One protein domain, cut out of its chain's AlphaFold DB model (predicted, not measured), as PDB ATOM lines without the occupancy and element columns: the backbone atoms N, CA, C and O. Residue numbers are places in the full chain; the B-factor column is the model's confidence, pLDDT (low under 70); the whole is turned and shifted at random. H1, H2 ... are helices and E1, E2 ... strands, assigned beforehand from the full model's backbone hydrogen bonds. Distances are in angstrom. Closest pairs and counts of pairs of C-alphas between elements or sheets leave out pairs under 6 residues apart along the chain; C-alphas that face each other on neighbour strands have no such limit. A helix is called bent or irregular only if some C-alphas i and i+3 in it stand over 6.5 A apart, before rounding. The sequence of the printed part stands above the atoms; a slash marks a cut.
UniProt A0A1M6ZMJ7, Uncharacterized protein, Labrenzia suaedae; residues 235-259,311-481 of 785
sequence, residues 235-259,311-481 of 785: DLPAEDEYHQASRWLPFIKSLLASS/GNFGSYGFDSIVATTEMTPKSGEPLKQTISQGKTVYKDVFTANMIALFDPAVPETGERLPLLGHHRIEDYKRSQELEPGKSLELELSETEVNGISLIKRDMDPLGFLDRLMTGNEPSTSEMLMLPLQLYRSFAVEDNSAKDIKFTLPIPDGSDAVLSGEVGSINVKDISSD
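What this domain is: This is residues 235 to 259 and 311 to 481 of the 785 residues of an uncharacterized protein of Labrenzia suaedae (UniProt A0A1M6ZMJ7). Picture a trough made from one antiparallel sheet: E1, E4 and parts of E5 to E8 form the floor, and E2, E3 and the other parts of E5 to E8 turn up as one wall. Helices H1 to H4 gather at the opposite end of the floor as a second, looser wall, with an open gap between the two. The printed part has 196 residues with four named helices and eight named strands, in the order H1 E1 E2 E3 E4 H2 E5 E6 H3 H4 E7 E8, a mixed class of helices and strands. The whole is loose, with a radius of gyration of the C-alphas of 21.6 A and spans of 58 by 42 by 36 A.

Where its parts are: Find C-alpha 368 at (-29.629, -13.205, -10.038), where E5, residues 368 to 387, begins its 45.1 A; it bends by 79 degrees at residue 378. E6, residues 390 to 407, 43.0 A, bends by 79 degrees at 402. E7, residues 442 to 457, bends by 93 degrees at 445, and E8, residues 465 to 478, by 68 degrees at 471, ending at (-29.409, -20.782, -20.809). E1, residues 313 to 318, runs on into E2, residues 320 to 329, at 67 degrees; E3, residues 335 to 341, runs on into E4, residues 344 to 349, at 66 degrees. The helices are H1, residues 246 to 256, irregular with C-alphas 247 and 250 7.0 A apart; H2, 351 to 358; H3, 413 to 421; and H4, 428 to 439.

How they stand to each other: Start at E5 in the branched, twisted sheet: E3 and E4 lie on one side of it, E6 on the other side. Look for N 383 and O 338 at 2.9 A, N 376 and O 345 at 2.9 A, and N 375 and O 401 at 2.8 A. E1 pairs with E4, N 316 to O 346 at 2.9 A; the hairpin E2 and E3 has N 323 and O 339 at 2.8 A. Beyond E6 come E7, N 400 to O 448 at 2.8 A, and E8, N 449 to O 473 at 2.8 A. H2 is on the sheet over E5, at a height of 8.5 A, across the strands. H1 touches H3, the closest C-alphas being those of Ser 246 and Leu 414, 5.3 A apart. H4 is close to H3 but not clearly touching, with C-alphas 413 and 434 7.1 A apart. In H3 every O i to N i+4 pair is within hydrogen-bond range; H1 has 5 of 7, H2 3 of 4, H4 6 of 8.

The domain as a whole: The C-alphas of Ala 238 and Ser 462, the two farthest apart, are 61.1 A apart. Residues 260 to 310 are not printed; C-alphas 259 and 311 are 6.4 A apart across the cut. Of the links printed whole, none is long. The mean pLDDT of the printed part is 91.8, and residue 331 is under 70.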
ATOM      1  N   ASP A 235      -5.578   5.410  -4.381       89.00
ATOM      2  CA  ASP A 235      -4.192   5.231  -3.953       89.00
ATOM      3  C   ASP A 235      -3.673   3.857  -4.405       89.00
ATOM      4  O   ASP A 235      -4.431   2.884  -4.441       89.00
ATOM      5  N   LEU A 236      -2.376   3.759  -4.717       88.69
ATOM      6  CA  LEU A 236      -1.741   2.463  -4.974       88.69
ATOM      7  C   LEU A 236      -1.870   1.570  -3.727       88.69
ATOM      8  O   LEU A 236      -1.574   2.033  -2.619       88.69
ATOM      9  N   PRO A 237      -2.294   0.302  -3.877       90.50
ATOM     10  CA  PRO A 237      -2.415  -0.594  -2.738       90.50
ATOM     11  C   PRO A 237      -1.038  -0.849  -2.115       90.50
ATOM     12  O   PRO A 237      -0.045  -1.034  -2.822       90.50
ATOM     13  N   ALA A 238      -0.981  -0.873  -0.781       89.94
ATOM     14  CA  ALA A 238       0.239  -1.216  -0.057       89.94
ATOM     15  C   ALA A 238       0.715  -2.633  -0.425       89.94
ATOM     16  O   ALA A 238      -0.081  -3.482  -0.836       89.94
ATOM     17  N   GLU A 239       2.015  -2.891  -0.299       88.31
ATOM     18  CA  GLU A 239       2.549  -4.251  -0.398       88.31
ATOM     19  C   GLU A 239       1.959  -5.141   0.695       88.31
ATOM     20  O   GLU A 239       1.921  -4.764   1.866       88.31
ATOM     21  N   ASP A 240       1.481  -6.309   0.278       87.69
ATOM     22  CA  ASP A 240       0.974  -7.358   1.150       87.69
ATOM     23  C   ASP A 240       1.518  -8.685   0.622       87.69
ATOM     24  O   ASP A 240       1.226  -9.079  -0.507       87.69
ATOM     25  N   GLU A 241       2.364  -9.323   1.431       86.00
ATOM     26  CA  GLU A 241       3.055 -10.570   1.096       86.00
ATOM     27  C   GLU A 241       2.070 -11.719   0.848       86.00
ATOM     28  O   GLU A 241       2.318 -12.560  -0.016       86.00
ATOM     29  N   TYR A 242       0.941 -11.722   1.564       86.38
ATOM     30  CA  TYR A 242      -0.044 -12.802   1.541       86.38
ATOM     31  C   TYR A 242      -1.233 -12.519   0.617       86.38
ATOM     32  O   TYR A 242      -1.896 -13.460   0.198       86.38
ATOM     33  N   HIS A 243      -1.492 -11.252   0.282       89.19
ATOM     34  CA  HIS A 243      -2.637 -10.819  -0.531       89.19
ATOM     35  C   HIS A 243      -2.198 -10.127  -1.829       89.19
ATOM     36  O   HIS A 243      -2.628  -9.012  -2.138       89.19
ATOM     37  N   GLN A 244      -1.285 -10.743  -2.582       88.00
ATOM     38  CA  GLN A 244      -0.639 -10.107  -3.735       88.00
ATOM     39  C   GLN A 244      -1.618  -9.704  -4.859       88.00
ATOM     40  O   GLN A 244      -1.400  -8.660  -5.485       88.00
ATOM     41  N   ALA A 245      -2.697 -10.467  -5.075       89.25
ATOM     42  CA  ALA A 245      -3.781 -10.196  -6.024       89.25
ATOM     43  C   ALA A 245      -4.929  -9.449  -5.355       89.25
ATOM     44  O   ALA A 245      -5.335  -8.389  -5.840       89.25
ATOM     45  N   SER A 246      -5.467  -9.977  -4.252       91.50
ATOM     46  CA  SER A 246      -6.704  -9.444  -3.666       91.50
ATOM     47  C   SER A 246      -6.567  -7.995  -3.178       91.50
ATOM     48  O   SER A 246      -7.539  -7.234  -3.245       91.50
ATOM     49  N   ARG A 247      -5.351  -7.540  -2.826       92.38
ATOM     50  CA  ARG A 247      -5.061  -6.130  -2.489       92.38
ATOM     51  C   ARG A 247      -5.411  -5.129  -3.594       92.38
ATOM     52  O   ARG A 247      -5.634  -3.956  -3.302       92.38
ATOM     53  N   TRP A 248      -5.473  -5.561  -4.855       91.69
ATOM     54  CA  TRP A 248      -5.802  -4.695  -5.991       91.69
ATOM     55  C   TRP A 248      -7.302  -4.465  -6.173       91.69
ATOM     56  O   TRP A 248      -7.693  -3.542  -6.888       91.69
ATOM     57  N   LEU A 249      -8.162  -5.251  -5.519       92.06
ATOM     58  CA  LEU A 249      -9.610  -5.163  -5.703       92.06
ATOM     59  C   LEU A 249     -10.183  -3.758  -5.404       92.06
ATOM     60  O   LEU A 249     -10.940  -3.250  -6.239       92.06
ATOM     61  N   PRO A 250      -9.831  -3.072  -4.293       91.69
ATOM     62  CA  PRO A 250     -10.311  -1.712  -4.032       91.69
ATOM     63  C   PRO A 250      -9.825  -0.698  -5.075       91.69
ATOM     64  O   PRO A 250     -10.594   0.167  -5.502       91.69
ATOM     65  N   PHE A 251      -8.570  -0.831  -5.516       91.94
ATOM     66  CA  PHE A 251      -7.979   0.016  -6.552       91.94
ATOM     67  C   PHE A 251      -8.747  -0.120  -7.870       91.94
ATOM     68  O   PHE A 251      -9.179   0.883  -8.442       91.94
ATOM     69  N   ILE A 252      -8.984  -1.361  -8.312       90.81
ATOM     70  CA  ILE A 252      -9.747  -1.663  -9.525       90.81
ATOM     71  C   ILE A 252     -11.144  -1.058  -9.401       90.81
ATOM     72  O   ILE A 252     -11.504  -0.228 -10.229       90.81
ATOM     73  N   LYS A 253     -11.895  -1.369  -8.336       90.62
ATOM     74  CA  LYS A 253     -13.241  -0.810  -8.111       90.62
ATOM     75  C   LYS A 253     -13.280   0.712  -8.244       90.62
ATOM     76  O   LYS A 253     -14.159   1.231  -8.921       90.62
ATOM     77  N   SER A 254     -12.319   1.422  -7.655       90.94
ATOM     78  CA  SER A 254     -12.251   2.885  -7.750       90.94
ATOM     79  C   SER A 254     -11.939   3.377  -9.164       90.94
ATOM     80  O   SER A 254     -12.577   4.315  -9.630       90.94
ATOM     81  N   LEU A 255     -10.991   2.749  -9.869       87.25
ATOM     82  CA  LEU A 255     -10.663   3.093 -11.261       87.25
ATOM     83  C   LEU A 255     -11.876   2.908 -12.177       87.25
ATOM     84  O   LEU A 255     -12.119   3.664 -13.117       87.25
ATOM     85  N   LEU A 256     -12.651   1.878 -11.869       89.81
ATOM     86  CA  LEU A 256     -13.856   1.535 -12.573       89.81
ATOM     87  C   LEU A 256     -14.987   2.554 -12.224       89.81
ATOM     88  O   LEU A 256     -15.914   2.770 -12.999       89.81
ATOM     89  N   ALA A 257     -14.903   3.313 -11.133       91.19
ATOM     90  CA  ALA A 257     -16.011   4.133 -10.636       91.19
ATOM     91  C   ALA A 257     -16.251   5.512 -11.278       91.19
ATOM     92  O   ALA A 257     -16.901   6.381 -10.694       91.19
ATOM     93  N   SER A 258     -15.777   5.739 -12.504       93.31
ATOM     94  CA  SER A 258     -16.037   7.012 -13.193       93.31
ATOM     95  C   SER A 258     -17.514   7.194 -13.587       93.31
ATOM     96  O   SER A 258     -18.231   6.223 -13.842       93.31
ATOM     97  N   SER A 259     -17.973   8.448 -13.632       96.69
ATOM     98  CA  SER A 259     -19.324   8.835 -14.072       96.69
ATOM     99  C   SER A 259     -19.262   9.902 -15.160       96.69
ATOM    100  O   SER A 259     -18.413  10.786 -15.080       96.69
ATOM    101  N   GLY A 311     -19.441   3.745 -12.938       90.75
ATOM    102  CA  GLY A 311     -19.467   2.432 -13.541       90.75
ATOM    103  C   GLY A 311     -20.559   2.186 -14.567       90.75
ATOM    104  O   GLY A 311     -20.337   2.068 -15.766       90.75
ATOM    105  N   ASN A 312     -21.761   1.970 -14.065       95.19
ATOM    106  CA  ASN A 312     -22.782   1.330 -14.874       95.19
ATOM    107  C   ASN A 312     -23.164   2.196 -16.057       95.19
ATOM    108  O   ASN A 312     -23.480   3.374 -15.888       95.19
ATOM    109  N   PHE A 313     -23.198   1.591 -17.237       96.81
ATOM    110  CA  PHE A 313     -23.605   2.283 -18.443       96.81
ATOM    111  C   PHE A 313     -25.111   2.187 -18.617       96.81
ATOM    112  O   PHE A 313     -25.658   1.086 -18.638       96.81
ATOM    113  N   GLY A 314     -25.763   3.324 -18.865       97.75
ATOM    114  CA  GLY A 314     -27.097   3.319 -19.463       97.75
ATOM    115  C   GLY A 314     -27.055   2.753 -20.885       97.75
ATOM    116  O   GLY A 314     -27.841   1.878 -21.229       97.75
ATOM    117  N   SER A 315     -26.098   3.202 -21.706       97.88
ATOM    118  CA  SER A 315     -25.797   2.563 -22.992       97.88
ATOM    119  C   SER A 315     -24.416   2.918 -23.529       97.88
ATOM    120  O   SER A 315     -23.925   4.014 -23.271       97.88
ATOM    121  N   TYR A 316     -23.828   2.052 -24.350       97.88
ATOM    122  CA  TYR A 316     -22.692   2.402 -25.206       97.88
ATOM    123  C   TYR A 316     -22.755   1.674 -26.550       97.88
ATOM    124  O   TYR A 316     -23.505   0.718 -26.709       97.88
ATOM    125  N   GLY A 317     -22.004   2.135 -27.543       97.88
ATOM    126  CA  GLY A 317     -22.032   1.551 -28.877       97.88
ATOM    127  C   GLY A 317     -21.222   2.328 -29.902       97.88
ATOM    128  O   GLY A 317     -20.603   3.339 -29.580       97.88
ATOM    129  N   PHE A 318     -21.262   1.872 -31.147       98.12
ATOM    130  CA  PHE A 318     -20.618   2.504 -32.300       98.12
ATOM    131  C   PHE A 318     -21.490   2.338 -33.553       98.12
ATOM    132  O   PHE A 318     -22.405   1.513 -33.576       98.12
ATOM    133  N   ASP A 319     -21.257   3.159 -34.576       98.25
ATOM    134  CA  ASP A 319     -21.992   3.099 -35.847       98.25
ATOM    135  C   ASP A 319     -21.418   2.037 -36.791       98.25
ATOM    136  O   ASP A 319     -22.173   1.414 -37.533       98.25
ATOM    137  N   SER A 320     -20.098   1.825 -36.768       98.38
ATOM    138  CA  SER A 320     -19.458   0.688 -37.431       98.38
ATOM    139  C   SER A 320     -18.044   0.424 -36.916       98.38
ATOM    140  O   SER A 320     -17.375   1.317 -36.388       98.38
ATOM    141  N   ILE A 321     -17.581  -0.807 -37.114       98.12
ATOM    142  CA  ILE A 321     -16.189  -1.219 -36.949       98.12
ATOM    143  C   ILE A 321     -15.757  -2.061 -38.149       98.12
ATOM    144  O   ILE A 321     -16.485  -2.944 -38.596       98.12
ATOM    145  N   VAL A 322     -14.556  -1.801 -38.659       98.38
ATOM    146  CA  VAL A 322     -13.879  -2.680 -39.620       98.38
ATOM    147  C   VAL A 322     -12.504  -3.006 -39.065       98.38
ATOM    148  O   VAL A 322     -11.696  -2.101 -38.864       98.38
ATOM    149  N   ALA A 323     -12.255  -4.285 -38.820       97.81
ATOM    150  CA  ALA A 323     -10.998  -4.815 -38.325       97.81
ATOM    151  C   ALA A 323     -10.391  -5.763 -39.361       97.81
ATOM    152  O   ALA A 323     -11.036  -6.705 -39.817       97.81
ATOM    153  N   THR A 324      -9.137  -5.530 -39.727       97.94
ATOM    154  CA  THR A 324      -8.339  -6.438 -40.549       97.94
ATOM    155  C   THR A 324      -7.172  -6.924 -39.715       97.94
ATOM    156  O   THR A 324      -6.476  -6.111 -39.118       97.94
ATOM    157  N   THR A 325      -6.971  -8.234 -39.667       96.19
ATOM    158  CA  THR A 325      -5.832  -8.876 -39.007       96.19
ATOM    159  C   THR A 325      -5.102  -9.732 -40.029       96.19
ATOM    160  O   THR A 325      -5.739 -10.394 -40.841       96.19
ATOM    161  N   GLU A 326      -3.782  -9.698 -40.008       94.31
ATOM    162  CA  GLU A 326      -2.901 -10.540 -40.803       94.31
ATOM    163  C   GLU A 326      -2.057 -11.361 -39.833       94.31
ATOM    164  O   GLU A 326      -1.388 -10.807 -38.955       94.31
ATOM    165  N   MET A 327      -2.140 -12.680 -39.955       91.19
ATOM    166  CA  MET A 327      -1.410 -13.637 -39.133       91.19
ATOM    167  C   MET A 327      -0.340 -14.288 -39.996       91.19
ATOM    168  O   MET A 327      -0.636 -14.746 -41.095       91.19
ATOM    169  N   THR A 328       0.900 -14.339 -39.519       88.88
ATOM    170  CA  THR A 328       2.009 -14.976 -40.237       88.88
ATOM    171  C   THR A 328       2.454 -16.227 -39.481       88.88
ATOM    172  O   THR A 328       3.178 -16.105 -38.482       88.88
ATOM    173  N   PRO A 329       2.051 -17.427 -39.934       83.88
ATOM    174  CA  PRO A 329       2.597 -18.683 -39.429       83.88
ATOM    175  C   PRO A 329       4.109 -18.760 -39.684       83.88
ATOM    176  O   PRO A 329       4.616 -18.152 -40.625       83.88
ATOM    177  N   LYS A 330       4.850 -19.534 -38.888       79.62
ATOM    178  CA  LYS A 330       6.275 -19.813 -39.140       79.62
ATOM    179  C   LYS A 330       6.508 -20.604 -40.430       79.62
ATOM    180  O   LYS A 330       7.559 -20.470 -41.052       79.62
ATOM    181  N   SER A 331       5.552 -21.448 -40.802       69.69
ATOM    182  CA  SER A 331       5.655 -22.421 -41.891       69.69
ATOM    183  C   SER A 331       5.201 -21.900 -43.257       69.69
ATOM    184  O   SER A 331       5.439 -22.576 -44.259       69.69
ATOM    185  N   GLY A 332       4.549 -20.732 -43.329       70.56
ATOM    186  CA  GLY A 332       3.713 -20.396 -44.481       70.56
ATOM    187  C   GLY A 332       3.539 -18.910 -44.789       70.56
ATOM    188  O   GLY A 332       4.186 -18.032 -44.223       70.56
ATOM    189  N   GLU A 333       2.666 -18.651 -45.762       83.06
ATOM    190  CA  GLU A 333       2.278 -17.308 -46.199       83.06
ATOM    191  C   GLU A 333       1.335 -16.633 -45.183       83.06
ATOM    192  O   GLU A 333       0.640 -17.325 -44.434       83.06
ATOM    193  N   PRO A 334       1.297 -15.288 -45.127       87.62
ATOM    194  CA  PRO A 334       0.386 -14.575 -44.241       87.62
ATOM    195  C   PRO A 334      -1.080 -14.847 -44.601       87.62
ATOM    196  O   PRO A 334      -1.469 -14.748 -45.763       87.62
ATOM    197  N   LEU A 335      -1.892 -15.131 -43.584       90.94
ATOM    198  CA  LEU A 335      -3.330 -15.359 -43.686       90.94
ATOM    199  C   LEU A 335      -4.092 -14.129 -43.204       90.94
ATOM    200  O   LEU A 335      -3.810 -13.579 -42.131       90.94
ATOM    201  N   LYS A 336      -5.085 -13.699 -43.981       93.50
ATOM    202  CA  LYS A 336      -5.882 -12.516 -43.671       93.50
ATOM    203  C   LYS A 336      -7.230 -12.863 -43.044       93.50
ATOM    204  O   LYS A 336      -7.989 -13.691 -43.536       93.50
ATOM    205  N   GLN A 337      -7.591 -12.111 -42.011       95.12
ATOM    206  CA  GLN A 337      -8.928 -12.065 -41.434       95.12
ATOM    207  C   GLN A 337      -9.501 -10.652 -41.552       95.12
ATOM    208  O   GLN A 337      -8.836  -9.664 -41.236       95.12
ATOM    209  N   THR A 338     -10.758 -10.537 -41.969       97.62
ATOM    210  CA  THR A 338     -11.511  -9.278 -41.958       97.62
ATOM    211  C   THR A 338     -12.819  -9.467 -41.205       97.62
ATOM    212  O   THR A 338     -13.580 -10.379 -41.504       97.62
ATOM    213  N   ILE A 339     -13.091  -8.589 -40.244       97.94
ATOM    214  CA  ILE A 339     -14.361  -8.499 -39.524       97.94
ATOM    215  C   ILE A 339     -14.937  -7.107 -39.777       97.94
ATOM    216  O   ILE A 339     -14.251  -6.103 -39.592       97.94
ATOM    217  N   SER A 340     -16.196  -7.038 -40.188       98.19
ATOM    218  CA  SER A 340     -16.960  -5.800 -40.310       98.19
ATOM    219  C   SER A 340     -18.234  -5.938 -39.498       98.19
ATOM    220  O   SER A 340     -18.904  -6.960 -39.581       98.19
ATOM    221  N   GLN A 341     -18.576  -4.915 -38.727       97.50
ATOM    222  CA  GLN A 341     -19.841  -4.852 -38.001       97.50
ATOM    223  C   GLN A 341     -20.414  -3.450 -38.176       97.50
ATOM    224  O   GLN A 341     -19.676  -2.460 -38.123       97.50
ATOM    225  N   GLY A 342     -21.713  -3.364 -38.424       98.19
ATOM    226  CA  GLY A 342     -22.454  -2.117 -38.478       98.19
ATOM    227  C   GLY A 342     -22.760  -1.585 -37.081       98.19
ATOM    228  O   GLY A 342     -21.941  -1.643 -36.154       98.19
ATOM    229  N   LYS A 343     -23.962  -1.030 -36.934       98.31
ATOM    230  CA  LYS A 343     -24.377  -0.385 -35.696       98.31
ATOM    231  C   LYS A 343     -24.417  -1.407 -34.567       98.31
ATOM    232  O   LYS A 343     -25.141  -2.394 -34.631       98.31
ATOM    233  N   THR A 344     -23.679  -1.114 -33.506       98.38
ATOM    234  CA  THR A 344     -23.627  -1.941 -32.301       98.38
ATOM    235  C   THR A 344     -24.058  -1.116 -31.102       98.38
ATOM    236  O   THR A 344     -23.594   0.012 -30.927       98.38
ATOM    237  N   VAL A 345     -24.956  -1.653 -30.278       98.31
ATOM    238  CA  VAL A 345     -25.479  -0.980 -29.083       98.31
ATOM    239  C   VAL A 345     -25.574  -1.967 -27.929       98.31
ATOM    240  O   VAL A 345     -26.159  -3.032 -28.069       98.31
ATOM    241  N   TYR A 346     -25.072  -1.556 -26.773       98.31
ATOM    242  CA  TYR A 346     -25.237  -2.189 -25.472       98.31
ATOM    243  C   TYR A 346     -26.054  -1.250 -24.584       98.31
ATOM    244  O   TYR A 346     -25.851  -0.032 -24.625       98.31
ATOM    245  N   LYS A 347     -26.968  -1.786 -23.781       98.25
ATOM    246  CA  LYS A 347     -27.797  -1.046 -22.824       98.25
ATOM    247  C   LYS A 347     -27.778  -1.726 -21.467       98.25
ATOM    248  O   LYS A 347     -27.748  -2.954 -21.396       98.25
ATOM    249  N   ASP A 348     -27.839  -0.904 -20.426       97.69
ATOM    250  CA  ASP A 348     -27.911  -1.327 -19.030       97.69
ATOM    251  C   ASP A 348     -26.783  -2.314 -18.681       97.69
ATOM    252  O   ASP A 348     -27.008  -3.504 -18.461       97.69
ATOM    253  N   VAL A 349     -25.538  -1.824 -18.692       97.38
ATOM    254  CA  VAL A 349     -24.339  -2.638 -18.424       97.38
ATOM    255  C   VAL A 349     -23.867  -2.424 -16.993       97.38
ATOM    256  O   VAL A 349     -23.422  -1.333 -16.626       97.38
ATOM    257  N   PHE A 350     -23.932  -3.487 -16.194       95.19
ATOM    258  CA  PHE A 350     -23.744  -3.474 -14.744       95.19
ATOM    259  C   PHE A 350     -22.393  -4.050 -14.320       95.19
ATOM    260  O   PHE A 350     -22.288  -5.036 -13.597       95.19
ATOM    261  N   THR A 351     -21.324  -3.420 -14.778       89.94
ATOM    262  CA  THR A 351     -19.932  -3.818 -14.484       89.94
ATOM    263  C   THR A 351     -19.595  -4.048 -13.002       89.94
ATOM    264  O   THR A 351     -18.808  -4.946 -12.705       89.94
ATOM    265  N   ALA A 352     -20.224  -3.330 -12.061       88.50
ATOM    266  CA  ALA A 352     -20.031  -3.572 -10.628       88.50
ATOM    267  C   ALA A 352     -20.423  -5.000 -10.212       88.50
ATOM    268  O   ALA A 352     -19.760  -5.597  -9.366       88.50
ATOM    269  N   ASN A 353     -21.461  -5.566 -10.836       92.00
ATOM    270  CA  ASN A 353     -21.942  -6.915 -10.538       92.00
ATOM    271  C   ASN A 353     -20.958  -7.985 -11.031       92.00
ATOM    272  O   ASN A 353     -20.823  -9.028 -10.399       92.00
ATOM    273  N   MET A 354     -20.209  -7.708 -12.103       89.94
ATOM    274  CA  MET A 354     -19.116  -8.577 -12.545       89.94
ATOM    275  C   MET A 354     -17.979  -8.604 -11.522       89.94
ATOM    276  O   MET A 354     -17.489  -9.674 -11.187       89.94
ATOM    277  N   ILE A 355     -17.583  -7.447 -10.979       89.25
ATOM    278  CA  ILE A 355     -16.553  -7.384  -9.927       89.25
ATOM    279  C   ILE A 355     -17.031  -8.098  -8.658       89.25
ATOM    280  O   ILE A 355     -16.247  -8.787  -8.009       89.25
ATOM    281  N   ALA A 356     -18.313  -7.950  -8.312       87.94
ATOM    282  CA  ALA A 356     -18.920  -8.584  -7.145       87.94
ATOM    283  C   ALA A 356     -18.813 -10.120  -7.167       87.94
ATOM    284  O   ALA A 356     -18.789 -10.737  -6.108       87.94
ATOM    285  N   LEU A 357     -18.687 -10.739  -8.349       89.62
ATOM    286  CA  LEU A 357     -18.468 -12.180  -8.487       89.62
ATOM    287  C   LEU A 357     -17.140 -12.641  -7.858       89.62
ATOM    288  O   LEU A 357     -17.079 -13.717  -7.259       89.62
ATOM    289  N   PHE A 358     -16.106 -11.803  -7.979       89.12
ATOM    290  CA  PHE A 358     -14.741 -12.056  -7.508       89.12
ATOM    291  C   PHE A 358     -14.474 -11.482  -6.111       89.12
ATOM    292  O   PHE A 358     -13.413 -11.722  -5.546       89.12
ATOM    293  N   ASP A 359     -15.403 -10.700  -5.560       89.75
ATOM    294  CA  ASP A 359     -15.241 -10.057  -4.260       89.75
ATOM    295  C   ASP A 359     -15.642 -11.007  -3.115       89.75
ATOM    296  O   ASP A 359     -16.829 -11.318  -2.980       89.75
ATOM    297  N   PRO A 360     -14.706 -11.429  -2.243       85.81
ATOM    298  CA  PRO A 360     -15.016 -12.314  -1.120       85.81
ATOM    299  C   PRO A 360     -15.916 -11.657  -0.062       85.81
ATOM    300  O   PRO A 360     -16.514 -12.353   0.757       85.81
ATOM    301  N   ALA A 361     -16.043 -10.324  -0.057       87.19
ATOM    302  CA  ALA A 361     -16.948  -9.617   0.849       87.19
ATOM    303  C   ALA A 361     -18.421  -9.686   0.409       87.19
ATOM    304  O   ALA A 361     -19.309  -9.328   1.190       87.19
ATOM    305  N   VAL A 362     -18.698 -10.117  -0.826       88.00
ATOM    306  CA  VAL A 362     -20.059 -10.265  -1.348       88.00
ATOM    307  C   VAL A 362     -20.573 -11.668  -1.005       88.00
ATOM    308  O   VAL A 362     -20.020 -12.654  -1.494       88.00
ATOM    309  N   PRO A 363     -21.626 -11.790  -0.173       86.88
ATOM    310  CA  PRO A 363     -22.146 -13.091   0.222       86.88
ATOM    311  C   PRO A 363     -22.846 -13.798  -0.944       86.88
ATOM    312  O   PRO A 363     -23.485 -13.164  -1.786       86.88
ATOM    313  N   GLU A 364     -22.803 -15.128  -0.941       89.31
ATOM    314  CA  GLU A 364     -23.671 -15.945  -1.787       89.31
ATOM    315  C   GLU A 364     -25.113 -15.884  -1.262       89.31
ATOM    316  O   GLU A 364     -25.424 -16.362  -0.170       89.31
ATOM    317  N   THR A 365     -26.006 -15.264  -2.035       88.00
ATOM    318  CA  THR A 365     -27.442 -15.166  -1.717       88.00
ATOM    319  C   THR A 365     -28.313 -16.044  -2.617       88.00
ATOM    320  O   THR A 365     -29.497 -16.217  -2.333       88.00
ATOM    321  N   GLY A 366     -27.753 -16.567  -3.714       85.50
ATOM    322  CA  GLY A 366     -28.500 -17.217  -4.797       85.50
ATOM    323  C   GLY A 366     -29.296 -16.250  -5.689       85.50
ATOM    324  O   GLY A 366     -30.027 -16.696  -6.571       85.50
ATOM    325  N   GLU A 367     -29.182 -14.936  -5.475       89.88
ATOM    326  CA  GLU A 367     -29.880 -13.918  -6.267       89.88
ATOM    327  C   GLU A 367     -29.238 -13.735  -7.653       89.88
ATOM    328  O   GLU A 367     -28.013 -13.699  -7.781       89.88
ATOM    329  N   ARG A 368     -30.076 -13.580  -8.689       92.06
ATOM    330  CA  ARG A 368     -29.629 -13.205 -10.038       92.06
ATOM    331  C   ARG A 368     -29.364 -11.701 -10.102       92.06
ATOM    332  O   ARG A 368     -30.285 -10.898  -9.981       92.06
ATOM    333  N   LEU A 369     -28.114 -11.330 -10.346       93.62
ATOM    334  CA  LEU A 369     -27.665  -9.958 -10.557       93.62
ATOM    335  C   LEU A 369     -27.587  -9.664 -12.064       93.62
ATOM    336  O   LEU A 369     -26.979 -10.445 -12.793       93.62
ATOM    337  N   PRO A 370     -28.144  -8.554 -12.571       95.62
ATOM    338  CA  PRO A 370     -28.031  -8.226 -13.989       95.62
ATOM    339  C   PRO A 370     -26.580  -7.872 -14.342       95.62
ATOM    340  O   PRO A 370     -25.906  -7.203 -13.566       95.62
ATOM    341  N   LEU A 371     -26.101  -8.282 -15.513       96.19
ATOM    342  CA  LEU A 371     -24.801  -7.891 -16.075       96.19
ATOM    343  C   LEU A 371     -24.977  -7.024 -17.324       96.19
ATOM    344  O   LEU A 371     -24.300  -6.006 -17.470       96.19
ATOM    345  N   LEU A 372     -25.901  -7.410 -18.199       97.56
ATOM    346  CA  LEU A 372     -26.218  -6.727 -19.449       97.56
ATOM    347  C   LEU A 372     -27.726  -6.807 -19.681       97.56
ATOM    348  O   LEU A 372     -28.272  -7.906 -19.705       97.56
ATOM    349  N   GLY A 373     -28.397  -5.672 -19.864       97.81
ATOM    350  CA  GLY A 373     -29.830  -5.658 -20.163       97.81
ATOM    351  C   GLY A 373     -30.134  -6.018 -21.615       97.81
ATOM    352  O   GLY A 373     -30.983  -6.863 -21.875       97.81
ATOM    353  N   HIS A 374     -29.439  -5.390 -22.565       98.19
ATOM    354  CA  HIS A 374     -29.674  -5.618 -23.992       98.19
ATOM    355  C   HIS A 374     -28.431  -5.307 -24.830       98.19
ATOM    356  O   HIS A 374     -27.741  -4.316 -24.586       98.19
ATOM    357  N   HIS A 375     -28.183  -6.108 -25.858       97.00
ATOM    358  CA  HIS A 375     -27.126  -5.919 -26.842       97.00
ATOM    359  C   HIS A 375     -27.629  -6.247 -28.244       97.00
ATOM    360  O   HIS A 375     -28.349  -7.220 -28.430       97.00
ATOM    361  N   ARG A 376     -27.235  -5.441 -29.230       98.25
ATOM    362  CA  ARG A 376     -27.616  -5.619 -30.629       98.25
ATOM    363  C   ARG A 376     -26.469  -5.241 -31.558       98.25
ATOM    364  O   ARG A 376     -25.899  -4.160 -31.394       98.25
ATOM    365  N   ILE A 377     -26.191  -6.099 -32.535       98.31
ATOM    366  CA  ILE A 377     -25.233  -5.899 -33.631       98.31
ATOM    367  C   ILE A 377     -25.999  -5.991 -34.948       98.31
ATOM    368  O   ILE A 377     -26.792  -6.911 -35.129       98.31
ATOM    369  N   GLU A 378     -25.747  -5.062 -35.862       98.44
ATOM    370  CA  GLU A 378     -26.289  -5.059 -37.227       98.44
ATOM    371  C   GLU A 378     -25.162  -5.269 -38.248       98.44
ATOM    372  O   GLU A 378     -24.029  -4.841 -38.015       98.44
ATOM    373  N   ASP A 379     -25.472  -5.895 -39.384       98.06
ATOM    374  CA  ASP A 379     -24.573  -6.059 -40.536       98.06
ATOM    375  C   ASP A 379     -23.195  -6.658 -40.176       98.06
ATOM    376  O   ASP A 379     -22.142  -6.078 -40.471       98.06
ATOM    377  N   TYR A 380     -23.188  -7.820 -39.519       98.38
ATOM    378  CA  TYR A 380     -21.954  -8.529 -39.181       98.38
ATOM    379  C   TYR A 380     -21.444  -9.337 -40.376       98.38
ATOM    380  O   TYR A 380     -22.182 -10.108 -40.987       98.38
ATOM    381  N   LYS A 381     -20.154  -9.207 -40.688       98.44
ATOM    382  CA  LYS A 381     -19.457  -9.984 -41.719       98.44
ATOM    383  C   LYS A 381     -18.081 -10.407 -41.227       98.44
ATOM    384  O   LYS A 381     -17.342  -9.584 -40.683       98.44
ATOM    385  N   ARG A 382     -17.707 -11.658 -41.470       97.88
ATOM    386  CA  ARG A 382     -16.380 -12.213 -41.202       97.88
ATOM    387  C   ARG A 382     -15.889 -12.981 -42.422       97.88
ATOM    388  O   ARG A 382     -16.577 -13.875 -42.893       97.88
ATOM    389  N   SER A 383     -14.676 -12.656 -42.841       96.88
ATOM    390  CA  SER A 383     -13.881 -13.389 -43.822       96.88
ATOM    391  C   SER A 383     -12.600 -13.849 -43.133       96.88
ATOM    392  O   SER A 383     -11.935 -13.037 -42.480       96.88
ATOM    393  N   GLN A 384     -12.262 -15.131 -43.220       94.19
ATOM    394  CA  GLN A 384     -11.033 -15.691 -42.663       94.19
ATOM    395  C   GLN A 384     -10.379 -16.618 -43.680       94.19
ATOM    396  O   GLN A 384     -10.921 -17.674 -43.992       94.19
ATOM    397  N   GLU A 385      -9.209 -16.234 -44.181       90.19
ATOM    398  CA  GLU A 385      -8.371 -17.118 -44.988       90.19
ATOM    399  C   GLU A 385      -7.815 -18.248 -44.116       90.19
ATOM    400  O   GLU A 385      -7.240 -18.003 -43.055       90.19
ATOM    401  N   LEU A 386      -8.014 -19.482 -44.574       86.31
ATOM    402  CA  LEU A 386      -7.432 -20.687 -43.976       86.31
ATOM    403  C   LEU A 386      -6.180 -21.116 -44.750       86.31
ATOM    404  O   LEU A 386      -5.193 -21.542 -44.164       86.31
ATOM    405  N   GLU A 387      -6.222 -20.941 -46.069       82.06
ATOM    406  CA  GLU A 387      -5.116 -21.122 -47.010       82.06
ATOM    407  C   GLU A 387      -5.185 -19.988 -48.048       82.06
ATOM    408  O   GLU A 387      -6.265 -19.415 -48.250       82.06
ATOM    409  N   PRO A 388      -4.091 -19.669 -48.763       78.88
ATOM    410  CA  PRO A 388      -4.133 -18.696 -49.849       78.88
ATOM    411  C   PRO A 388      -5.242 -19.015 -50.868       78.88
ATOM    412  O   PRO A 388      -5.193 -20.014 -51.583       78.88
ATOM    413  N   GLY A 389      -6.258 -18.150 -50.937       77.94
ATOM    414  CA  GLY A 389      -7.406 -18.299 -51.838       77.94
ATOM    415  C   GLY A 389      -8.565 -19.163 -51.322       77.94
ATOM    416  O   GLY A 389      -9.571 -19.261 -52.026       77.94
ATOM    417  N   LYS A 390      -8.476 -19.742 -50.115       86.44
ATOM    418  CA  LYS A 390      -9.584 -20.449 -49.452       86.44
ATOM    419  C   LYS A 390      -9.995 -19.718 -48.179       86.44
ATOM    420  O   LYS A 390      -9.239 -19.670 -47.207       86.44
ATOM    421  N   SER A 391     -11.218 -19.194 -48.176       90.88
ATOM    422  CA  SER A 391     -11.739 -18.386 -47.075       90.88
ATOM    423  C   SER A 391     -13.034 -18.957 -46.519       90.88
ATOM    424  O   SER A 391     -13.932 -19.350 -47.262       90.88
ATOM    425  N   LEU A 392     -13.127 -18.957 -45.194       94.31
ATOM    426  CA  LEU A 392     -14.381 -19.046 -44.470       94.31
ATOM    427  C   LEU A 392     -15.073 -17.683 -44.531       94.31
ATOM    428  O   LEU A 392     -14.482 -16.674 -44.148       94.31
ATOM    429  N   GLU A 393     -16.325 -17.664 -44.971       97.38
ATOM    430  CA  GLU A 393     -17.170 -16.469 -45.001       97.38
ATOM    431  C   GLU A 393     -18.403 -16.680 -44.126       97.38
ATOM    432  O   GLU A 393     -19.058 -17.722 -44.199       97.38
ATOM    433  N   LEU A 394     -18.735 -15.676 -43.320       98.19
ATOM    434  CA  LEU A 394     -19.906 -15.651 -42.453       98.19
ATOM    435  C   LEU A 394     -20.529 -14.255 -42.481       98.19
ATOM    436  O   LEU A 394     -19.865 -13.271 -42.161       98.19
ATOM    437  N   GLU A 395     -21.813 -14.164 -42.811       98.56
ATOM    438  CA  GLU A 395     -22.593 -12.927 -42.765       98.56
ATOM    439  C   GLU A 395     -23.841 -13.120 -41.898       98.56
ATOM    440  O   GLU A 395     -24.458 -14.178 -41.949       98.56
ATOM    441  N   LEU A 396     -24.208 -12.105 -41.112       98.38
ATOM    442  CA  LEU A 396     -25.440 -12.047 -40.322       98.38
ATOM    443  C   LEU A 396     -26.049 -10.646 -40.453       98.38
ATOM    444  O   LEU A 396     -25.323  -9.650 -40.376       98.38
ATOM    445  N   SER A 397     -27.371 -10.544 -40.609       98.19
ATOM    446  CA  SER A 397     -28.041  -9.233 -40.662       98.19
ATOM    447  C   SER A 397     -28.146  -8.590 -39.281       98.19
ATOM    448  O   SER A 397     -27.964  -7.381 -39.133       98.19
ATOM    449  N   GLU A 398     -28.414  -9.406 -38.263       97.94
ATOM    450  CA  GLU A 398     -28.681  -8.958 -36.905       97.94
ATOM    451  C   GLU A 398     -28.299 -10.042 -35.892       97.94
ATOM    452  O   GLU A 398     -28.516 -11.236 -36.112       97.94
ATOM    453  N   THR A 399     -27.750  -9.622 -34.758       98.06
ATOM    454  CA  THR A 399     -27.624 -10.443 -33.550       98.06
ATOM    455  C   THR A 399     -28.126  -9.634 -32.368       98.06
ATOM    456  O   THR A 399     -27.761  -8.467 -32.227       98.06
ATOM    457  N   GLU A 400     -28.953 -10.234 -31.523       98.12
ATOM    458  CA  GLU A 400     -29.555  -9.583 -30.367       98.12
ATOM    459  C   GLU A 400     -29.434 -10.478 -29.137       98.12
ATOM    460  O   GLU A 400     -29.767 -11.654 -29.194       98.12
ATOM    461  N   VAL A 401     -28.977  -9.920 -28.019       98.06
ATOM    462  CA  VAL A 401     -28.938 -10.584 -26.714       98.06
ATOM    463  C   VAL A 401     -29.753  -9.747 -25.743       98.06
ATOM    464  O   VAL A 401     -29.478  -8.560 -25.562       98.06
ATOM    465  N   ASN A 402     -30.728 -10.362 -25.093       97.50
ATOM    466  CA  ASN A 402     -31.540  -9.764 -24.048       97.50
ATOM    467  C   ASN A 402     -31.230 -10.477 -22.732       97.50
ATOM    468  O   ASN A 402     -31.353 -11.694 -22.645       97.50
ATOM    469  N   GLY A 403     -30.813  -9.714 -21.724       96.81
ATOM    470  CA  GLY A 403     -30.552 -10.217 -20.380       96.81
ATOM    471  C   GLY A 403     -29.373 -11.191 -20.291       96.81
ATOM    472  O   GLY A 403     -29.498 -12.381 -20.560       96.81
ATOM    473  N   ILE A 404     -28.230 -10.713 -19.802       97.38
ATOM    474  CA  ILE A 404     -27.207 -11.568 -19.190       97.38
ATOM    475  C   ILE A 404     -27.230 -11.293 -17.696       97.38
ATOM    476  O   ILE A 404     -27.195 -10.133 -17.275       97.38
ATOM    477  N   SER A 405     -27.268 -12.352 -16.897       96.31
ATOM    478  CA  SER A 405     -27.259 -12.273 -15.440       96.31
ATOM    479  C   SER A 405     -26.173 -13.151 -14.828       96.31
ATOM    480  O   SER A 405     -25.607 -14.034 -15.477       96.31
ATOM    481  N   LEU A 406     -25.870 -12.853 -13.570       94.62
ATOM    482  CA  LEU A 406     -24.856 -13.490 -12.752       94.62
ATOM    483  C   LEU A 406     -25.485 -14.033 -11.473       94.62
ATOM    484  O   LEU A 406     -26.352 -13.391 -10.890       94.62
ATOM    485  N   ILE A 407     -24.997 -15.166 -10.986       93.00
ATOM    486  CA  ILE A 407     -25.285 -15.690  -9.651       93.00
ATOM    487  C   ILE A 407     -23.943 -15.873  -8.948       93.00
ATOM    488  O   ILE A 407     -23.075 -16.578  -9.457       93.00
ATOM    489  N   LYS A 408     -23.759 -15.251  -7.778       92.12
ATOM    490  CA  LYS A 408     -22.575 -15.509  -6.944       92.12
ATOM    491  C   LYS A 408     -22.610 -16.972  -6.503       92.12
ATOM    492  O   LYS A 408     -23.590 -17.391  -5.895       92.12
ATOM    493  N   ARG A 409     -21.550 -17.719  -6.801       91.06
ATOM    494  CA  ARG A 409     -21.316 -19.074  -6.284       91.06
ATOM    495  C   ARG A 409     -20.244 -19.054  -5.199       91.06
ATOM    496  O   ARG A 409     -19.463 -18.092  -5.116       91.06
ATOM    497  N   ASP A 410     -20.195 -20.129  -4.423       86.38
ATOM    498  CA  ASP A 410     -19.088 -20.430  -3.521       86.38
ATOM    499  C   ASP A 410     -17.798 -20.657  -4.327       86.38
ATOM    500  O   ASP A 410     -17.570 -21.714  -4.918       86.38
ATOM    501  N   MET A 411     -17.005 -19.595  -4.441       88.62
ATOM    502  CA  MET A 411     -15.697 -19.580  -5.087       88.62
ATOM    503  C   MET A 411     -14.880 -18.385  -4.595       88.62
ATOM    504  O   MET A 411     -15.431 -17.302  -4.352       88.62
ATOM    505  N   ASP A 412     -13.563 -18.584  -4.522       88.38
ATOM    506  CA  ASP A 412     -12.574 -17.584  -4.111       88.38
ATOM    507  C   ASP A 412     -11.416 -17.483  -5.129       88.38
ATOM    508  O   ASP A 412     -10.296 -17.930  -4.872       88.38
ATOM    509  N   PRO A 413     -11.675 -16.921  -6.325       90.81
ATOM    510  CA  PRO A 413     -10.655 -16.768  -7.362       90.81
ATOM    511  C   PRO A 413      -9.502 -15.847  -6.938       90.81
ATOM    512  O   PRO A 413      -8.367 -16.070  -7.348       90.81
ATOM    513  N   LEU A 414      -9.757 -14.819  -6.119       91.44
ATOM    514  CA  LEU A 414      -8.700 -13.913  -5.663       91.44
ATOM    515  C   LEU A 414      -7.799 -14.577  -4.620       91.44
ATOM    516  O   LEU A 414      -6.580 -14.492  -4.750       91.44
ATOM    517  N   GLY A 415      -8.367 -15.289  -3.644       89.12
ATOM    518  CA  GLY A 415      -7.573 -16.059  -2.690       89.12
ATOM    519  C   GLY A 415      -6.856 -17.247  -3.337       89.12
ATOM    520  O   GLY A 415      -5.759 -17.601  -2.908       89.12
ATOM    521  N   PHE A 416      -7.421 -17.840  -4.394       89.19
ATOM    522  CA  PHE A 416      -6.720 -18.819  -5.232       89.19
ATOM    523  C   PHE A 416      -5.456 -18.209  -5.863       89.19
ATOM    524  O   PHE A 416      -4.372 -18.776  -5.734       89.19
ATOM    525  N   LEU A 417      -5.564 -17.024  -6.477       88.88
ATOM    526  CA  LEU A 417      -4.414 -16.318  -7.053       88.88
ATOM    527  C   LEU A 417      -3.387 -15.900  -5.991       88.88
ATOM    528  O   LEU A 417      -2.186 -15.999  -6.235       88.88
ATOM    529  N   ASP A 418      -3.836 -15.469  -4.811       89.62
ATOM    530  CA  ASP A 418      -2.957 -15.150  -3.680       89.62
ATOM    531  C   ASP A 418      -2.135 -16.376  -3.234       89.62
ATOM    532  O   ASP A 418      -0.925 -16.276  -3.013       89.62
ATOM    533  N   ARG A 419      -2.759 -17.561  -3.158       87.00
ATOM    534  CA  ARG A 419      -2.062 -18.823  -2.849       87.00
ATOM    535  C   ARG A 419      -1.046 -19.196  -3.925       87.00
ATOM    536  O   ARG A 419       0.099 -19.496  -3.591       87.00
ATOM    537  N   LEU A 420      -1.436 -19.093  -5.195       86.06
ATOM    538  CA  LEU A 420      -0.558 -19.392  -6.326       86.06
ATOM    539  C   LEU A 420       0.689 -18.492  -6.328       86.06
ATOM    540  O   LEU A 420       1.810 -18.977  -6.448       86.06
ATOM    541  N   MET A 421       0.518 -17.182  -6.121       83.31
ATOM    542  CA  MET A 421       1.632 -16.222  -6.093       83.31
ATOM    543  C   MET A 421       2.512 -16.314  -4.841       83.31
ATOM    544  O   MET A 421       3.637 -15.816  -4.841       83.31
ATOM    545  N   THR A 422       2.028 -16.951  -3.774       84.38
ATOM    546  CA  THR A 422       2.822 -17.238  -2.568       84.38
ATOM    547  C   THR A 422       3.525 -18.597  -2.624       84.38
ATOM    548  O   THR A 422       4.196 -18.971  -1.663       84.38
ATOM    549  N   GLY A 423       3.417 -19.319  -3.745       80.25
ATOM    550  CA  GLY A 423       4.060 -20.618  -3.954       80.25
ATOM    551  C   GLY A 423       3.337 -21.793  -3.290       80.25
ATOM    552  O   GLY A 423       3.932 -22.855  -3.136       80.25
ATOM    553  N   ASN A 424       2.076 -21.619  -2.877       82.25
ATOM    554  CA  ASN A 424       1.248 -22.724  -2.402       82.25
ATOM    555  C   ASN A 424       0.565 -23.395  -3.600       82.25
ATOM    556  O   ASN A 424      -0.177 -22.736  -4.331       82.25
ATOM    557  N   GLU A 425       0.781 -24.698  -3.777       78.56
ATOM    558  CA  GLU A 425       0.105 -25.479  -4.817       78.56
ATOM    559  C   GLU A 425      -1.388 -25.657  -4.474       78.56
ATOM    560  O   GLU A 425      -1.710 -26.113  -3.369       78.56
ATOM    561  N   PRO A 426      -2.313 -25.286  -5.379       80.88
ATOM    562  CA  PRO A 426      -3.732 -25.580  -5.211       80.88
ATOM    563  C   PRO A 426      -3.991 -27.088  -5.255       80.88
ATOM    564  O   PRO A 426      -3.252 -27.833  -5.897       80.88
ATOM    565  N   SER A 427      -5.075 -27.551  -4.630       82.38
ATOM    566  CA  SER A 427      -5.472 -28.951  -4.817       82.38
ATOM    567  C   SER A 427      -6.011 -29.184  -6.236       82.38
ATOM    568  O   SER A 427      -6.616 -28.291  -6.836       82.38
ATOM    569  N   THR A 428      -5.868 -30.405  -6.761       81.19
ATOM    570  CA  THR A 428      -6.442 -30.800  -8.064       81.19
ATOM    571  C   THR A 428      -7.947 -30.513  -8.125       81.19
ATOM    572  O   THR A 428      -8.458 -30.011  -9.126       81.19
ATOM    573  N   SER A 429      -8.656 -30.748  -7.019       80.31
ATOM    574  CA  SER A 429     -10.085 -30.462  -6.889       80.31
ATOM    575  C   SER A 429     -10.400 -28.968  -6.981       80.31
ATOM    576  O   SER A 429     -11.357 -28.592  -7.652       80.31
ATOM    577  N   GLU A 430      -9.599 -28.092  -6.362       80.81
ATOM    578  CA  GLU A 430      -9.763 -26.637  -6.495       80.81
ATOM    579  C   GLU A 430      -9.545 -26.172  -7.942       80.81
ATOM    580  O   GLU A 430     -10.328 -25.361  -8.444       80.81
ATOM    581  N   MET A 431      -8.526 -26.711  -8.623       84.31
ATOM    582  CA  MET A 431      -8.217 -26.375 -10.020       84.31
ATOM    583  C   MET A 431      -9.353 -26.753 -10.974       84.31
ATOM    584  O   MET A 431      -9.638 -26.006 -11.909       84.31
ATOM    585  N   LEU A 432     -10.034 -27.870 -10.716       85.19
ATOM    586  CA  LEU A 432     -11.172 -28.315 -11.515       85.19
ATOM    587  C   LEU A 432     -12.468 -27.566 -11.161       85.19
ATOM    588  O   LEU A 432     -13.250 -27.202 -12.041       85.19
ATOM    589  N   MET A 433     -12.709 -27.308  -9.875       86.31
ATOM    590  CA  MET A 433     -13.974 -26.733  -9.406       86.31
ATOM    591  C   MET A 433     -14.098 -25.234  -9.666       86.31
ATOM    592  O   MET A 433     -15.200 -24.765  -9.950       86.31
ATOM    593  N   LEU A 434     -13.005 -24.471  -9.594       88.81
ATOM    594  CA  LEU A 434     -13.033 -23.023  -9.815       88.81
ATOM    595  C   LEU A 434     -13.605 -22.623 -11.196       88.81
ATOM    596  O   LEU A 434     -14.559 -21.837 -11.224       88.81
ATOM    597  N   PRO A 435     -13.107 -23.148 -12.338       89.75
ATOM    598  CA  PRO A 435     -13.660 -22.814 -13.651       89.75
ATOM    599  C   PRO A 435     -15.100 -23.313 -13.822       89.75
ATOM    600  O   PRO A 435     -15.919 -22.611 -14.416       89.75
ATOM    601  N   LEU A 436     -15.448 -24.471 -13.247       89.44
ATOM    602  CA  LEU A 436     -16.822 -24.981 -13.262       89.44
ATOM    603  C   LEU A 436     -17.777 -24.048 -12.508       89.44
ATOM    604  O   LEU A 436     -18.829 -23.691 -13.032       89.44
ATOM    605  N   GLN A 437     -17.424 -23.597 -11.302       90.50
ATOM    606  CA  GLN A 437     -18.245 -22.646 -10.539       90.50
ATOM    607  C   GLN A 437     -18.383 -21.301 -11.257       90.50
ATOM    608  O   GLN A 437     -19.468 -20.709 -11.269       90.50
ATOM    609  N   LEU A 438     -17.310 -20.836 -11.903       91.50
ATOM    610  CA  LEU A 438     -17.341 -19.624 -12.709       91.50
ATOM    611  C   LEU A 438     -18.319 -19.762 -13.880       91.50
ATOM    612  O   LEU A 438     -19.203 -18.921 -14.023       91.50
ATOM    613  N   TYR A 439     -18.230 -20.843 -14.657       90.00
ATOM    614  CA  TYR A 439     -19.176 -21.126 -15.742       90.00
ATOM    615  C   TYR A 439     -20.623 -21.152 -15.230       90.00
ATOM    616  O   TYR A 439     -21.509 -20.511 -15.797       90.00
ATOM    617  N   ARG A 440     -20.852 -21.796 -14.079       92.44
ATOM    618  CA  ARG A 440     -22.177 -21.915 -13.453       92.44
ATOM    619  C   ARG A 440     -22.746 -20.624 -12.868       92.44
ATOM    620  O   ARG A 440     -23.844 -20.627 -12.301       92.44
ATOM    621  N   SER A 441     -22.000 -19.531 -12.958       94.31
ATOM    622  CA  SER A 441     -22.435 -18.222 -12.483       94.31
ATOM    623  C   SER A 441     -23.205 -17.440 -13.536       94.31
ATOM    624  O   SER A 441     -23.860 -16.476 -13.170       94.31
ATOM    625  N   PHE A 442     -23.156 -17.824 -14.811       94.94
ATOM    626  CA  PHE A 442     -23.773 -17.056 -15.891       94.94
ATOM    627  C   PHE A 442     -25.119 -17.642 -16.311       94.94
ATOM    628  O   PHE A 442     -25.313 -18.858 -16.345       94.94
ATOM    629  N   ALA A 443     -26.040 -16.753 -16.670       95.62
ATOM    630  CA  ALA A 443     -27.267 -17.116 -17.359       95.62
ATOM    631  C   ALA A 443     -27.602 -16.092 -18.448       95.62
ATOM    632  O   ALA A 443     -27.351 -14.894 -18.282       95.62
ATOM    633  N   VAL A 444     -28.188 -16.571 -19.543       96.25
ATOM    634  CA  VAL A 444     -28.643 -15.768 -20.686       96.25
ATOM    635  C   VAL A 444     -30.145 -15.970 -20.842       96.25
ATOM    636  O   VAL A 444     -30.599 -17.111 -20.911       96.25
ATOM    637  N   GLU A 445     -30.922 -14.888 -20.875       96.94
ATOM    638  CA  GLU A 445     -32.384 -14.972 -20.966       96.94
ATOM    639  C   GLU A 445     -32.846 -15.243 -22.398       96.94
ATOM    640  O   GLU A 445     -33.644 -16.151 -22.618       96.94
ATOM    641  N   ASP A 446     -32.335 -14.486 -23.369       96.88
ATOM    642  CA  ASP A 446     -32.674 -14.634 -24.783       96.88
ATOM    643  C   ASP A 446     -31.511 -14.144 -25.664       96.88
ATOM    644  O   ASP A 446     -30.848 -13.146 -25.374       96.88
ATOM    645  N   ASN A 447     -31.225 -14.884 -26.727       97.62
ATOM    646  CA  ASN A 447     -30.211 -14.584 -27.726       97.62
ATOM    647  C   ASN A 447     -30.742 -14.994 -29.100       97.62
ATOM    648  O   ASN A 447     -31.258 -16.098 -29.260       97.62
ATOM    649  N   SER A 448     -30.585 -14.144 -30.106       98.00
ATOM    650  CA  SER A 448     -30.993 -14.446 -31.471       98.00
ATOM    651  C   SER A 448     -29.997 -13.945 -32.507       98.00
ATOM    652  O   SER A 448     -29.318 -12.939 -32.318       98.00
ATOM    653  N   ALA A 449     -29.941 -14.648 -33.629       98.44
ATOM    654  CA  ALA A 449     -29.178 -14.306 -34.819       98.44
ATOM    655  C   ALA A 449     -30.062 -14.509 -36.057       98.44
ATOM    656  O   ALA A 449     -30.815 -15.482 -36.108       98.44
ATOM    657  N   LYS A 450     -29.992 -13.605 -37.040       98.50
ATOM    658  CA  LYS A 450     -30.871 -13.605 -38.224       98.50
ATOM    659  C   LYS A 450     -30.100 -13.503 -39.535       98.50
ATOM    660  O   LYS A 450     -29.015 -12.922 -39.583       98.50
ATOM    661  N   ASP A 451     -30.718 -14.042 -40.584       98.25
ATOM    662  CA  ASP A 451     -30.248 -14.042 -41.973       98.25
ATOM    663  C   ASP A 451     -28.772 -14.448 -42.088       98.25
ATOM    664  O   ASP A 451     -27.936 -13.716 -42.626       98.25
ATOM    665  N   ILE A 452     -28.441 -15.609 -41.529       98.62
ATOM    666  CA  ILE A 452     -27.075 -16.115 -41.479       98.62
ATOM    667  C   ILE A 452     -26.738 -16.731 -42.833       98.62
ATOM    668  O   ILE A 452     -27.436 -17.624 -43.309       98.62
ATOM    669  N   LYS A 453     -25.636 -16.298 -43.439       98.56
ATOM    670  CA  LYS A 453     -25.076 -16.893 -44.657       98.56
ATOM    671  C   LYS A 453     -23.670 -17.366 -44.375       98.56
ATOM    672  O   LYS A 453     -22.890 -16.634 -43.768       98.56
ATOM    673  N   PHE A 454     -23.334 -18.559 -44.841       97.25
ATOM    674  CA  PHE A 454     -22.008 -19.119 -44.628       97.25
ATOM    675  C   PHE A 454     -21.441 -19.740 -45.901       97.25
ATOM    676  O   PHE A 454     -22.173 -20.243 -46.754       97.25
ATOM    677  N   THR A 455     -20.117 -19.693 -46.021       95.75
ATOM    678  CA  THR A 455     -19.331 -20.462 -46.990       95.75
ATOM    679  C   THR A 455     -18.117 -21.030 -46.275       95.75
ATOM    680  O   THR A 455     -17.337 -20.284 -45.688       95.75
ATOM    681  N   LEU A 456     -17.977 -22.349 -46.312       93.81
ATOM    682  CA  LEU A 456     -16.952 -23.101 -45.602       93.81
ATOM    683  C   LEU A 456     -16.180 -23.964 -46.611       93.81
ATOM    684  O   LEU A 456     -16.804 -24.795 -47.276       93.81
ATOM    685  N   PRO A 457     -14.857 -23.797 -46.768       90.00
ATOM    686  CA  PRO A 457     -14.049 -24.723 -47.556       90.00
ATOM    687  C   PRO A 457     -13.933 -26.075 -46.836       90.00
ATOM    688  O   PRO A 457     -13.872 -26.125 -45.607       90.00
ATOM    689  N   ILE A 458     -13.901 -27.173 -47.592       86.38
ATOM    690  CA  ILE A 458     -13.777 -28.522 -47.022       86.38
ATOM    691  C   ILE A 458     -12.294 -28.869 -46.805       86.38
ATOM    692  O   ILE A 458     -11.493 -28.719 -47.730       86.38
ATOM    693  N   PRO A 459     -11.898 -29.351 -45.609       72.56
ATOM    694  CA  PRO A 459     -10.512 -29.698 -45.293       72.56
ATOM    695  C   PRO A 459     -10.131 -31.096 -45.819       72.56
ATOM    696  O   PRO A 459      -9.596 -31.924 -45.091       72.56
ATOM    697  N   ASP A 460     -10.426 -31.389 -47.086       77.75
ATOM    698  CA  ASP A 460     -10.064 -32.647 -47.765       77.75
ATOM    699  C   ASP A 460      -9.040 -32.433 -48.897       77.75
ATOM    700  O   ASP A 460      -8.750 -33.336 -49.684       77.75
ATOM    701  N   GLY A 461      -8.493 -31.216 -48.995       70.19
ATOM    702  CA  GLY A 461      -7.575 -30.803 -50.056       70.19
ATOM    703  C   GLY A 461      -8.256 -30.498 -51.395       70.19
ATOM    704  O   GLY A 461      -7.568 -30.095 -52.334       70.19
ATOM    705  N   SER A 462      -9.580 -30.645 -51.503       80.12
ATOM    706  CA  SER A 462     -10.336 -30.282 -52.701       80.12
ATOM    707  C   SER A 462     -10.669 -28.781 -52.752       80.12
ATOM    708  O   SER A 462     -10.419 -28.023 -51.810       80.12
ATOM    709  N   ASP A 463     -11.247 -28.354 -53.879       82.75
ATOM    710  CA  ASP A 463     -11.860 -27.027 -54.050       82.75
ATOM    711  C   ASP A 463     -13.352 -27.026 -53.653       82.75
ATOM    712  O   ASP A 463     -14.096 -26.103 -53.996       82.75
ATOM    713  N   ALA A 464     -13.834 -28.083 -52.988       86.75
ATOM    714  CA  ALA A 464     -15.220 -28.156 -52.556       86.75
ATOM    715  C   ALA A 464     -15.501 -27.132 -51.449       86.75
ATOM    716  O   ALA A 464     -14.714 -26.937 -50.520       86.75
ATOM    717  N   VAL A 465     -16.672 -26.507 -51.542       90.06
ATOM    718  CA  VAL A 465     -17.191 -25.578 -50.541       90.06
ATOM    719  C   VAL A 465     -18.586 -26.010 -50.118       90.06
ATOM    720  O   VAL A 465     -19.389 -26.462 -50.936       90.06
ATOM    721  N   LEU A 466     -18.875 -25.848 -48.836       93.69
ATOM    722  CA  LEU A 466     -20.211 -25.936 -48.278       93.69
ATOM    723  C   LEU A 466     -20.741 -24.514 -48.094       93.69
ATOM    724  O   LEU A 466     -20.218 -23.751 -47.284       93.69
ATOM    725  N   SER A 467     -21.793 -24.170 -48.832       95.69
ATOM    726  CA  SER A 467     -22.484 -22.888 -48.695       95.69
ATOM    727  C   SER A 467     -23.950 -23.106 -48.360       95.69
ATOM    728  O   SER A 467     -24.595 -24.002 -48.909       95.69
ATOM    729  N   GLY A 468     -24.485 -22.249 -47.501       97.50
ATOM    730  CA  GLY A 468     -25.880 -22.308 -47.103       97.50
ATOM    731  C   GLY A 468     -26.350 -21.051 -46.391       97.50
ATOM    732  O   GLY A 468     -25.593 -20.102 -46.169       97.50
ATOM    733  N   GLU A 469     -27.631 -21.068 -46.054       98.44
ATOM    734  CA  GLU A 469     -28.324 -20.006 -45.341       98.44
ATOM    735  C   GLU A 469     -29.102 -20.598 -44.161       98.44
ATOM    736  O   GLU A 469     -29.561 -21.741 -44.210       98.44
ATOM    737  N   VAL A 470     -29.237 -19.811 -43.098       98.69
ATOM    738  CA  VAL A 470     -30.086 -20.089 -41.940       98.69
ATOM    739  C   VAL A 470     -30.884 -18.822 -41.656       98.69
ATOM    740  O   VAL A 470     -30.298 -17.765 -41.416       98.69
ATOM    741  N   GLY A 471     -32.215 -18.912 -41.674       98.69
ATOM    742  CA  GLY A 471     -33.084 -17.758 -41.432       98.69
ATOM    743  C   GLY A 471     -32.914 -17.185 -40.028       98.69
ATOM    744  O   GLY A 471     -32.730 -15.975 -39.875       98.69
ATOM    745  N   SER A 472     -32.919 -18.037 -38.997       98.50
ATOM    746  CA  SER A 472     -32.566 -17.598 -37.644       98.50
ATOM    747  C   SER A 472     -32.062 -18.707 -36.723       98.50
ATOM    748  O   SER A 472     -32.386 -19.881 -36.895       98.50
ATOM    749  N   ILE A 473     -31.293 -18.300 -35.715       98.50
ATOM    750  CA  ILE A 473     -30.979 -19.087 -34.522       98.50
ATOM    751  C   ILE A 473     -31.537 -18.312 -33.335       98.50
ATOM    752  O   ILE A 473     -31.220 -17.137 -33.184       98.50
ATOM    753  N   ASN A 474     -32.343 -18.951 -32.494       98.06
ATOM    754  CA  ASN A 474     -32.875 -18.371 -31.265       98.06
ATOM    755  C   ASN A 474     -32.522 -19.288 -30.102       98.06
ATOM    756  O   ASN A 474     -32.725 -20.495 -30.182       98.06
ATOM    757  N   VAL A 475     -32.009 -18.723 -29.020       97.75
ATOM    758  CA  VAL A 475     -31.658 -19.451 -27.809       97.75
ATOM    759  C   VAL A 475     -32.225 -18.716 -26.610       97.75
ATOM    760  O   VAL A 475     -32.027 -17.514 -26.477       97.75
ATOM    761  N   LYS A 476     -32.917 -19.427 -25.727       97.00
ATOM    762  CA  LYS A 476     -33.542 -18.861 -24.536       97.00
ATOM    763  C   LYS A 476     -33.153 -19.626 -23.293       97.00
ATOM    764  O   LYS A 476     -33.066 -20.854 -23.302       97.00
ATOM    765  N   ASP A 477     -33.017 -18.861 -22.217       95.94
ATOM    766  CA  ASP A 477     -32.943 -19.348 -20.848       95.94
ATOM    767  C   ASP A 477     -31.851 -20.411 -20.666       95.94
ATOM    768  O   ASP A 477     -32.090 -21.555 -20.275       95.94
ATOM    769  N   ILE A 478     -30.628 -20.002 -21.002       95.50
ATOM    770  CA  ILE A 478     -29.409 -20.782 -20.809       95.50
ATOM    771  C   ILE A 478     -28.884 -20.521 -19.404       95.50
ATOM    772  O   ILE A 478     -28.700 -19.369 -19.009       95.50
ATOM    773  N   SER A 479     -28.576 -21.580 -18.666       94.19
ATOM    774  CA  SER A 479     -27.875 -21.512 -17.384       94.19
ATOM    775  C   SER A 479     -27.159 -22.834 -17.099       94.19
ATOM    776  O   SER A 479     -27.271 -23.786 -17.866       94.19
ATOM    777  N   SER A 480     -26.471 -22.933 -15.961       91.00
ATOM    778  CA  SER A 480     -25.902 -24.211 -15.511       91.00
ATOM    779  C   SER A 480     -26.916 -25.304 -15.219       91.00
ATOM    780  O   SER A 480     -26.536 -26.464 -15.122       91.00
ATOM    781  N   ASP A 481     -28.171 -24.925 -14.989       91.00
ATOM    782  CA  ASP A 481     -29.182 -25.836 -14.462       91.00
ATOM    783  C   ASP A 481     -30.113 -26.324 -15.583       91.00
ATOM    784  O   ASP A 481     -30.751 -27.366 -15.450       91.00
TER     785      ASP A 481